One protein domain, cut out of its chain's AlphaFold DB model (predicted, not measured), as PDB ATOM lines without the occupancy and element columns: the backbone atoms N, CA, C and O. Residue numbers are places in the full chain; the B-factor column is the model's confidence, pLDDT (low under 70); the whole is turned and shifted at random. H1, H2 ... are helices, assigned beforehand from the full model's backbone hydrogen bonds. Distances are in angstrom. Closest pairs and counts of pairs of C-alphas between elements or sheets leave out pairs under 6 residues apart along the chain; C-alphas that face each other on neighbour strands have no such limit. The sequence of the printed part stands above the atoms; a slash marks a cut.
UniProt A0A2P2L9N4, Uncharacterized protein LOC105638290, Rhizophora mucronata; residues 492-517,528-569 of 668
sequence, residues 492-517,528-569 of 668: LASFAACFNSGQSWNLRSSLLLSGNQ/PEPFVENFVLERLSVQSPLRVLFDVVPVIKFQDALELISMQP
ATOM      1  N   LEU A 492     -16.341  31.263 -41.916       88.19
ATOM      2  CA  LEU A 492     -17.666  31.792 -42.245       88.19
ATOM      3  C   LEU A 492     -18.177  32.792 -41.195       88.19
ATOM      4  O   LEU A 492     -18.727  33.837 -41.546       88.19
ATOM      5  N   ALA A 493     -17.981  32.490 -39.909       88.81
ATOM      6  CA  ALA A 493     -18.329  33.388 -38.811       88.81
ATOM      7  C   ALA A 493     -17.495  34.678 -38.839       88.81
ATOM      8  O   ALA A 493     -18.051  35.765 -38.689       88.81
ATOM      9  N   SER A 494     -16.191  34.557 -39.105       86.88
ATOM     10  CA  SER A 494     -15.266  35.684 -39.273       86.88
ATOM     11  C   SER A 494     -15.679  36.577 -40.440       86.88
ATOM     12  O   SER A 494     -15.797  37.789 -40.281       86.88
ATOM     13  N   PHE A 495     -15.993  35.983 -41.596       87.25
ATOM     14  CA  PHE A 495     -16.488  36.719 -42.757       87.25
ATOM     15  C   PHE A 495     -17.756  37.519 -42.430       87.25
ATOM     16  O   PHE A 495     -17.828  38.711 -42.729       87.25
ATOM     17  N   ALA A 496     -18.745  36.886 -41.792       86.50
ATOM     18  CA  ALA A 496     -19.997  37.545 -41.428       86.50
ATOM     19  C   ALA A 496     -19.782  38.692 -40.426       86.50
ATOM     20  O   ALA A 496     -20.403  39.747 -40.556       86.50
ATOM     21  N   ALA A 497     -18.876  38.515 -39.460       85.81
ATOM     22  CA  ALA A 497     -18.494  39.569 -38.529       85.81
ATOM     23  C   ALA A 497     -17.803  40.739 -39.249       85.81
ATOM     24  O   ALA A 497     -18.239  41.877 -39.090       85.81
ATOM     25  N   CYS A 498     -16.807  40.465 -40.101       83.25
ATOM     26  CA  CYS A 498     -16.111  41.486 -40.888       83.25
ATOM     27  C   CYS A 498     -17.066  42.265 -41.801       83.25
ATOM     28  O   CYS A 498     -16.991  43.493 -41.855       83.25
ATOM     29  N   PHE A 499     -17.995  41.576 -42.476       82.81
ATOM     30  CA  PHE A 499     -18.992  42.218 -43.332       82.81
ATOM     31  C   PHE A 499     -19.887  43.170 -42.532       82.81
ATOM     32  O   PHE A 499     -20.085  44.316 -42.937       82.81
ATOM     33  N   ASN A 500     -20.388  42.727 -41.375       81.12
ATOM     34  CA  ASN A 500     -21.260  43.538 -40.524       81.12
ATOM     35  C   ASN A 500     -20.532  44.734 -39.894       81.12
ATOM     36  O   ASN A 500     -21.138  45.790 -39.719       81.12
ATOM     37  N   SER A 501     -19.232  44.609 -39.625       79.38
ATOM     38  CA  SER A 501     -18.395  45.712 -39.141       79.38
ATOM     39  C   SER A 501     -17.857  46.623 -40.259       79.38
ATOM     40  O   SER A 501     -17.122  47.566 -39.974       79.38
ATOM     41  N   GLY A 502     -18.157  46.338 -41.533       75.56
ATOM     42  CA  GLY A 502     -17.636  47.086 -42.686       75.56
ATOM     43  C   GLY A 502     -16.133  46.905 -42.946       75.56
ATOM     44  O   GLY A 502     -15.528  47.715 -43.648       75.56
ATOM     45  N   GLN A 503     -15.521  45.862 -42.381       76.88
ATOM     46  CA  GLN A 503     -14.118  45.505 -42.588       76.88
ATOM     47  C   GLN A 503     -13.976  44.565 -43.789       76.88
ATOM     48  O   GLN A 503     -14.873  43.781 -44.102       76.88
ATOM     49  N   SER A 504     -12.835  44.622 -44.477       70.62
ATOM     50  CA  SER A 504     -12.553  43.693 -45.568       70.62
ATOM     51  C   SER A 504     -12.064  42.352 -45.023       70.62
ATOM     52  O   SER A 504     -11.096  42.279 -44.268       70.62
ATOM     53  N   TRP A 505     -12.720  41.274 -45.445       76.31
ATOM     54  CA  TRP A 505     -12.248  39.911 -45.224       76.31
ATOM     55  C   TRP A 505     -11.459  39.432 -46.449       76.31
ATOM     56  O   TRP A 505     -11.799  39.783 -47.580       76.31
ATOM     57  N   ASN A 506     -10.395  38.647 -46.250       72.69
ATOM     58  CA  ASN A 506      -9.605  38.096 -47.352       72.69
ATOM     59  C   ASN A 506      -9.333  36.593 -47.185       72.69
ATOM     60  O   ASN A 506      -9.180  36.086 -46.076       72.69
ATOM     61  N   LEU A 507      -9.169  35.885 -48.306       66.56
ATOM     62  CA  LEU A 507      -8.841  34.453 -48.318       66.56
ATOM     63  C   LEU A 507      -7.495  34.130 -47.643       66.56
ATOM     64  O   LEU A 507      -7.269  32.999 -47.230       66.56
ATOM     65  N   ARG A 508      -6.598  35.116 -47.495       63.53
ATOM     66  CA  ARG A 508      -5.324  34.948 -46.772       63.53
ATOM     67  C   ARG A 508      -5.508  34.829 -45.257       63.53
ATOM     68  O   ARG A 508      -4.619  34.309 -44.593       63.53
ATOM     69  N   SER A 509      -6.635  35.303 -44.731       63.56
ATOM     70  CA  SER A 509      -7.009  35.217 -43.317       63.56
ATOM     71  C   SER A 509      -7.787  33.942 -42.963       63.56
ATOM     72  O   SER A 509      -8.050  33.709 -41.785       63.56
ATOM     73  N   SER A 510      -8.131  33.113 -43.959       71.19
ATOM     74  CA  SER A 510      -8.807  31.825 -43.757       71.19
ATOM     75  C   SER A 510      -7.881  30.808 -43.100       71.19
ATOM     76  O   SER A 510      -6.757  30.604 -43.553       71.19
ATOM     77  N   LEU A 511      -8.383  30.098 -42.092       70.44
ATOM     78  CA  LEU A 511      -7.668  29.003 -41.436       70.44
ATOM     79  C   LEU A 511      -7.384  27.823 -42.368       70.44
ATOM     80  O   LEU A 511      -6.353  27.166 -42.232       70.44
ATOM     81  N   LEU A 512      -8.303  27.534 -43.290       68.31
ATOM     82  CA  LEU A 512      -8.183  26.416 -44.227       68.31
ATOM     83  C   LEU A 512      -7.170  26.686 -45.343       68.31
ATOM     84  O   LEU A 512      -6.531  25.754 -45.827       68.31
ATOM     85  N   LEU A 513      -7.040  27.949 -45.759       62.03
ATOM     86  CA  LEU A 513      -6.221  28.356 -46.903       62.03
ATOM     87  C   LEU A 513      -4.938  29.099 -46.511       62.03
ATOM     88  O   LEU A 513      -4.085  29.321 -47.376       62.03
ATOM     89  N   SER A 514      -4.756  29.466 -45.234       55.41
ATOM     90  CA  SER A 514      -3.512  30.069 -44.748       55.41
ATOM     91  C   SER A 514      -2.392  29.024 -44.705       55.41
ATOM     92  O   SER A 514      -2.044  28.471 -43.662       55.41
ATOM     93  N   GLY A 515      -1.791  28.754 -45.858       49.31
ATOM     94  CA  GLY A 515      -0.512  28.066 -45.928       49.31
ATOM     95  C   GLY A 515       0.595  28.954 -45.353       49.31
ATOM     96  O   GLY A 515       0.985  29.936 -45.977       49.31
ATOM     97  N   ASN A 516       1.114  28.590 -44.176       48.66
ATOM     98  CA  ASN A 516       2.447  28.921 -43.642       48.66
ATOM     99  C   ASN A 516       2.948  30.386 -43.606       48.66
ATOM    100  O   ASN A 516       4.105  30.596 -43.240       48.66
ATOM    101  N   GLN A 517       2.164  31.422 -43.903       37.72
ATOM    102  CA  GLN A 517       2.644  32.805 -43.755       37.72
ATOM    103  C   GLN A 517       2.160  33.445 -42.454       37.72
ATOM    104  O   GLN A 517       1.056  33.971 -42.382       37.72
ATOM    105  N   PRO A 528     -12.603  40.967 -34.950       57.97
ATOM    106  CA  PRO A 528     -13.963  40.658 -35.353       57.97
ATOM    107  C   PRO A 528     -14.824  40.718 -34.093       57.97
ATOM    108  O   PRO A 528     -14.388  40.281 -33.025       57.97
ATOM    109  N   GLU A 529     -16.019  41.294 -34.189       68.31
ATOM    110  CA  GLU A 529     -16.917  41.391 -33.042       68.31
ATOM    111  C   GLU A 529     -17.233  39.978 -32.517       68.31
ATOM    112  O   GLU A 529     -17.958  39.228 -33.184       68.31
ATOM    113  N   PRO A 530     -16.744  39.588 -31.318       78.25
ATOM    114  CA  PRO A 530     -16.864  38.207 -30.844       78.25
ATOM    115  C   PRO A 530     -18.323  37.778 -30.669       78.25
ATOM    116  O   PRO A 530     -18.649  36.595 -30.724       78.25
ATOM    117  N   PHE A 531     -19.219  38.747 -30.463       83.88
ATOM    118  CA  PHE A 531     -20.654  38.521 -30.375       83.88
ATOM    119  C   PHE A 531     -21.241  38.004 -31.697       83.88
ATOM    120  O   PHE A 531     -21.926  36.982 -31.698       83.88
ATOM    121  N   VAL A 532     -20.942  38.669 -32.822       85.06
ATOM    122  CA  VAL A 532     -21.456  38.283 -34.146       85.06
ATOM    123  C   VAL A 532     -20.886  36.931 -34.564       85.06
ATOM    124  O   VAL A 532     -21.634  36.071 -35.024       85.06
ATOM    125  N   GLU A 533     -19.591  36.702 -34.335       86.50
ATOM    126  CA  GLU A 533     -18.961  35.414 -34.636       86.50
ATOM    127  C   GLU A 533     -19.609  34.260 -33.855       86.50
ATOM    128  O   GLU A 533     -19.982  33.248 -34.448       86.50
ATOM    129  N   ASN A 534     -19.793  34.407 -32.537       88.00
ATOM    130  CA  ASN A 534     -20.428  33.368 -31.724       88.00
ATOM    131  C   ASN A 534     -21.882  33.123 -32.137       88.00
ATOM    132  O   ASN A 534     -22.291  31.969 -32.239       88.00
ATOM    133  N   PHE A 535     -22.644  34.180 -32.434       87.44
ATOM    134  CA  PHE A 535     -24.020  34.045 -32.912       87.44
ATOM    135  C   PHE A 535     -24.094  33.248 -34.220       87.44
ATOM    136  O   PHE A 535     -24.934  32.358 -34.373       87.44
ATOM    137  N   VAL A 536     -23.191  33.529 -35.164       89.12
ATOM    138  CA  VAL A 536     -23.108  32.788 -36.428       89.12
ATOM    139  C   VAL A 536     -22.732  31.326 -36.174       89.12
ATOM    140  O   VAL A 536     -23.392  30.440 -36.715       89.12
ATOM    141  N   LEU A 537     -21.747  31.052 -35.311       89.56
ATOM    142  CA  LEU A 537     -21.354  29.683 -34.943       89.56
ATOM    143  C   LEU A 537     -22.504  28.893 -34.300       89.56
ATOM    144  O   LEU A 537     -22.725  27.736 -34.659       89.56
ATOM    145  N   GLU A 538     -23.274  29.507 -33.400       88.31
ATOM    146  CA  GLU A 538     -24.451  28.874 -32.795       88.31
ATOM    147  C   GLU A 538     -25.498  28.513 -33.856       88.31
ATOM    148  O   GLU A 538     -26.021  27.397 -33.852       88.31
ATOM    149  N   ARG A 539     -25.765  29.398 -34.827       89.25
ATOM    150  CA  ARG A 539     -26.697  29.085 -35.926       89.25
ATOM    151  C   ARG A 539     -26.170  27.997 -36.857       89.25
ATOM    152  O   ARG A 539     -26.960  27.161 -37.296       89.25
ATOM    153  N   LEU A 540     -24.866  27.973 -37.135       88.38
ATOM    154  CA  LEU A 540     -24.224  26.956 -37.979       88.38
ATOM    155  C   LEU A 540     -24.252  25.553 -37.361       88.38
ATOM    156  O   LEU A 540     -24.162  24.573 -38.096       88.38
ATOM    157  N   SER A 541     -24.426  25.441 -36.042       84.69
ATOM    158  CA  SER A 541     -24.615  24.142 -35.383       84.69
ATOM    159  C   SER A 541     -25.969  23.485 -35.705       84.69
ATOM    160  O   SER A 541     -26.099  22.267 -35.602       84.69
ATOM    161  N   VAL A 542     -26.970  24.271 -36.133       86.38
ATOM    162  CA  VAL A 542     -28.352  23.807 -36.377       86.38
ATOM    163  C   VAL A 542     -28.778  23.947 -37.843       86.38
ATOM    164  O   VAL A 542     -29.622  23.189 -38.324       86.38
ATOM    165  N   GLN A 543     -28.244  24.933 -38.565       86.75
ATOM    166  CA  GLN A 543     -28.691  25.322 -39.906       86.75
ATOM    167  C   GLN A 543     -27.594  25.124 -40.957       86.75
ATOM    168  O   GLN A 543     -26.407  25.070 -40.644       86.75
ATOM    169  N   SER A 544     -27.988  25.048 -42.233       85.12
ATOM    170  CA  SER A 544     -27.019  24.945 -43.325       85.12
ATOM    171  C   SER A 544     -26.202  26.238 -43.475       85.12
ATOM    172  O   SER A 544     -26.757  27.330 -43.305       85.12
ATOM    173  N   PRO A 545     -24.916  26.145 -43.868       85.75
ATOM    174  CA  PRO A 545     -24.064  27.313 -44.096       85.75
ATOM    175  C   PRO A 545     -24.681  28.339 -45.051       85.75
ATOM    176  O   PRO A 545     -24.653  29.533 -44.773       85.75
ATOM    177  N   LEU A 546     -25.318  27.864 -46.128       85.38
ATOM    178  CA  LEU A 546     -26.023  28.690 -47.111       85.38
ATOM    179  C   LEU A 546     -27.137  29.536 -46.473       85.38
ATOM    180  O   LEU A 546     -27.266  30.722 -46.771       85.38
ATOM    181  N   ARG A 547     -27.941  28.936 -45.584       86.06
ATOM    182  CA  ARG A 547     -29.041  29.634 -44.909       86.06
ATOM    183  C   ARG A 547     -28.513  30.679 -43.937       86.06
ATOM    184  O   ARG A 547     -28.977  31.810 -43.965       86.06
ATOM    185  N   VAL A 548     -27.534  30.314 -43.110       86.88
ATOM    186  CA  VAL A 548     -26.960  31.239 -42.124       86.88
ATOM    187  C   VAL A 548     -26.290  32.424 -42.813       86.88
ATOM    188  O   VAL A 548     -26.507  33.562 -42.404       86.88
ATOM    189  N   LEU A 549     -25.535  32.175 -43.887       86.06
ATOM    190  CA  LEU A 549     -24.857  33.223 -44.645       86.06
ATOM    191  C   LEU A 549     -25.847  34.256 -45.187       86.06
ATOM    192  O   LEU A 549     -25.624  35.450 -45.038       86.06
ATOM    193  N   PHE A 550     -26.962  33.811 -45.764       85.12
ATOM    194  CA  PHE A 550     -27.949  34.719 -46.338       85.12
ATOM    195  C   PHE A 550     -28.910  35.346 -45.319       85.12
ATOM    196  O   PHE A 550     -29.420  36.432 -45.588       85.12
ATOM    197  N   ASP A 551     -29.129  34.711 -44.163       86.00
ATOM    198  CA  ASP A 551     -29.870  35.303 -43.041       86.00
ATOM    199  C   ASP A 551     -29.066  36.446 -42.390       86.00
ATOM    200  O   ASP A 551     -29.635  37.464 -42.001       86.00
ATOM    201  N   VAL A 552     -27.743  36.277 -42.252       84.12
ATOM    202  CA  VAL A 552     -26.856  37.226 -41.550       84.12
ATOM    203  C   VAL A 552     -26.264  38.271 -42.498       84.12
ATOM    204  O   VAL A 552     -26.066  39.414 -42.096       84.12
ATOM    205  N   VAL A 553     -26.012  37.901 -43.757       84.12
ATOM    206  CA  VAL A 553     -25.425  38.755 -44.796       84.12
ATOM    207  C   VAL A 553     -26.333  38.762 -46.039       84.12
ATOM    208  O   VAL A 553     -26.045  38.111 -47.048       84.12
ATOM    209  N   PRO A 554     -27.463  39.494 -46.005       77.31
ATOM    210  CA  PRO A 554     -28.447  39.448 -47.083       77.31
ATOM    211  C   PRO A 554     -27.944  40.043 -48.408       77.31
ATOM    212  O   PRO A 554     -28.411  39.606 -49.455       77.31
ATOM    213  N   VAL A 555     -26.985  40.979 -48.385       81.75
ATOM    214  CA  VAL A 555     -26.462  41.699 -49.574       81.75
ATOM    215  C   VAL A 555     -25.069  41.194 -49.993       81.75
ATOM    216  O   VAL A 555     -24.215  41.955 -50.449       81.75
ATOM    217  N   ILE A 556     -24.788  39.906 -49.794       84.75
ATOM    218  CA  ILE A 556     -23.510  39.315 -50.205       84.75
ATOM    219  C   ILE A 556     -23.397  39.239 -51.735       84.75
ATOM    220  O   ILE A 556     -24.364  38.916 -52.428       84.75
ATOM    221  N   LYS A 557     -22.210  39.513 -52.283       86.00
ATOM    222  CA  LYS A 557     -21.944  39.363 -53.722       86.00
ATOM    223  C   LYS A 557     -21.847  37.889 -54.097       86.00
ATOM    224  O   LYS A 557     -21.319  37.090 -53.328       86.00
ATOM    225  N   PHE A 558     -22.273  37.546 -55.313       85.00
ATOM    226  CA  PHE A 558     -22.212  36.168 -55.808       85.00
ATOM    227  C   PHE A 558     -20.804  35.568 -55.715       85.00
ATOM    228  O   PHE A 558     -20.663  34.434 -55.273       85.00
ATOM    229  N   GLN A 559     -19.771  36.333 -56.081       84.94
ATOM    230  CA  GLN A 559     -18.385  35.861 -56.063       84.94
ATOM    231  C   GLN A 559     -17.920  35.492 -54.646       84.94
ATOM    232  O   GLN A 559     -17.443  34.381 -54.439       84.94
ATOM    233  N   ASP A 560     -18.141  36.376 -53.670       83.44
ATOM    234  CA  ASP A 560     -17.767  36.138 -52.269       83.44
ATOM    235  C   ASP A 560     -18.531  34.930 -51.701       83.44
ATOM    236  O   ASP A 560     -17.977  34.080 -51.005       83.44
ATOM    237  N   ALA A 561     -19.816  34.811 -52.047       85.56
ATOM    238  CA  ALA A 561     -20.662  33.713 -51.602       85.56
ATOM    239  C   ALA A 561     -20.241  32.368 -52.228       85.56
ATOM    240  O   ALA A 561     -20.194  31.347 -51.537       85.56
ATOM    241  N   LEU A 562     -19.894  32.365 -53.518       85.81
ATOM    242  CA  LEU A 562     -19.377  31.196 -54.223       85.81
ATOM    243  C   LEU A 562     -18.031  30.760 -53.640       85.81
ATOM    244  O   LEU A 562     -17.833  29.570 -53.410       85.81
ATOM    245  N   GLU A 563     -17.132  31.706 -53.362       84.69
ATOM    246  CA  GLU A 563     -15.838  31.438 -52.733       84.69
ATOM    247  C   GLU A 563     -16.017  30.787 -51.359       84.69
ATOM    248  O   GLU A 563     -15.457  29.715 -51.124       84.69
ATOM    249  N   LEU A 564     -16.871  31.342 -50.493       85.25
ATOM    250  CA  LEU A 564     -17.157  30.769 -49.175       85.25
ATOM    251  C   LEU A 564     -17.698  29.341 -49.281       85.25
ATOM    252  O   LEU A 564     -17.142  28.425 -48.683       85.25
ATOM    253  N   ILE A 565     -18.727  29.103 -50.096       85.12
ATOM    254  CA  ILE A 565     -19.302  27.755 -50.232       85.12
ATOM    255  C   ILE A 565     -18.321  26.790 -50.893       85.12
ATOM    256  O   ILE A 565     -18.275  25.607 -50.546       85.12
ATOM    257  N   SER A 566     -17.470  27.277 -51.795       84.19
ATOM    258  CA  SER A 566     -16.419  26.467 -52.404       84.19
ATOM    259  C   SER A 566     -15.378  25.975 -51.390       84.19
ATOM    260  O   SER A 566     -14.812  24.905 -51.612       84.19
ATOM    261  N   MET A 567     -15.197  26.652 -50.250       82.50
ATOM    262  CA  MET A 567     -14.319  26.194 -49.166       82.50
ATOM    263  C   MET A 567     -14.925  25.083 -48.298       82.50
ATOM    264  O   MET A 567     -14.197  24.465 -47.524       82.50
ATOM    265  N   GLN A 568     -16.229  24.792 -48.413       84.06
ATOM    266  CA  GLN A 568     -16.862  23.764 -47.588       84.06
ATOM    267  C   GLN A 568     -16.170  22.398 -47.788       84.06
ATOM    268  O   GLN A 568     -16.078  21.944 -48.943       84.06
ATOM    269  N   PRO A 569     -15.714  21.741 -46.701       82.69
ATOM    270  CA  PRO A 569     -15.058  20.441 -46.770       82.69
ATOM    271  C   PRO A 569     -16.028  19.353 -47.233       82.69
ATOM    272  O   PRO A 569     -17.232  19.416 -46.985       82.69
TER     273      PRO A 569
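AT A GLANCE: This is residues 492 to 517 and 528 to 569 of the 668 residues of the protein "Uncharacterized protein LOC105638290" of Rhizophora mucronata (UniProt A0A2P2L9N4). Four short helices make a small, loosely gathered cluster: H2, H3 and H4 make an open arc round H1, and H2 and H3 form a helical hairpin on one side of it. The unnamed stretch of residues 501 to 517 leads from the end of H1 away from that hairpin. Of the 68 residues printed, 37 are in named helices, in the order H1, H2, H3, H4, with no named strand; the class is all helix. The whole is compact, with a radius of gyration of the C-alphas of 11.6 A and spans of 31 by 23 by 23 A.

HOW THE PARTS SIT: Start at H2, residues 530 to 540, the longest helix. It touches H1, residues 492 to 500, at a steep tilt of 49 degrees, opposite ways; look at Ala 493 and Glu 533, their closest C-alphas, 4.7 A apart. H2 also touches H3, residues 545 to 552, its hairpin partner, at a steep tilt of 45 degrees, opposite ways, with the C-alphas of Leu 540 and Val 548 closest at 6.6 A. H1 and H3 only just touch, with 3 pairs of C-alphas within 8 A, the closest being Ala 496 and Val 552 at 6.9 A; they run the same way at a shallow tilt of 20 degrees. H4, residues 558 to 566, is close to H3 but not clearly touching, with the C-alphas of Leu 546 and Ile 565 closest at 7.5 A. H4 and H2 are apart. In H1, H2, H3 and H4 every O i to N i+4 pair is within hydrogen-bond range.

IN THESE COORDINATES: Find C-alpha 530 at (-16.864, 38.207, -30.844); from there H2 runs 15.2 A to C-alpha 540. H1 begins at C-alpha 492, (-17.666, 31.792, -42.245), and is 12.4 A long. H3 measures 10.6 A, and H4 runs 11.8 A to C-alpha 566 at (-16.419, 26.467, -52.404).

THE WHOLE: The C-alphas of Gln 517 and Val 542 are the two farthest apart, 33.1 A. Residues 518 to 527 are not printed, and C-alphas 517 and 528 are 20.2 A apart across this cut, within the link from H1 to H2. The links H2 to H3 and H3 to H4 are tight. Mean pLDDT of the printed part is 79.6; look for values under 70 at residues 507 to 509, 512 to 517 and 528 to 529.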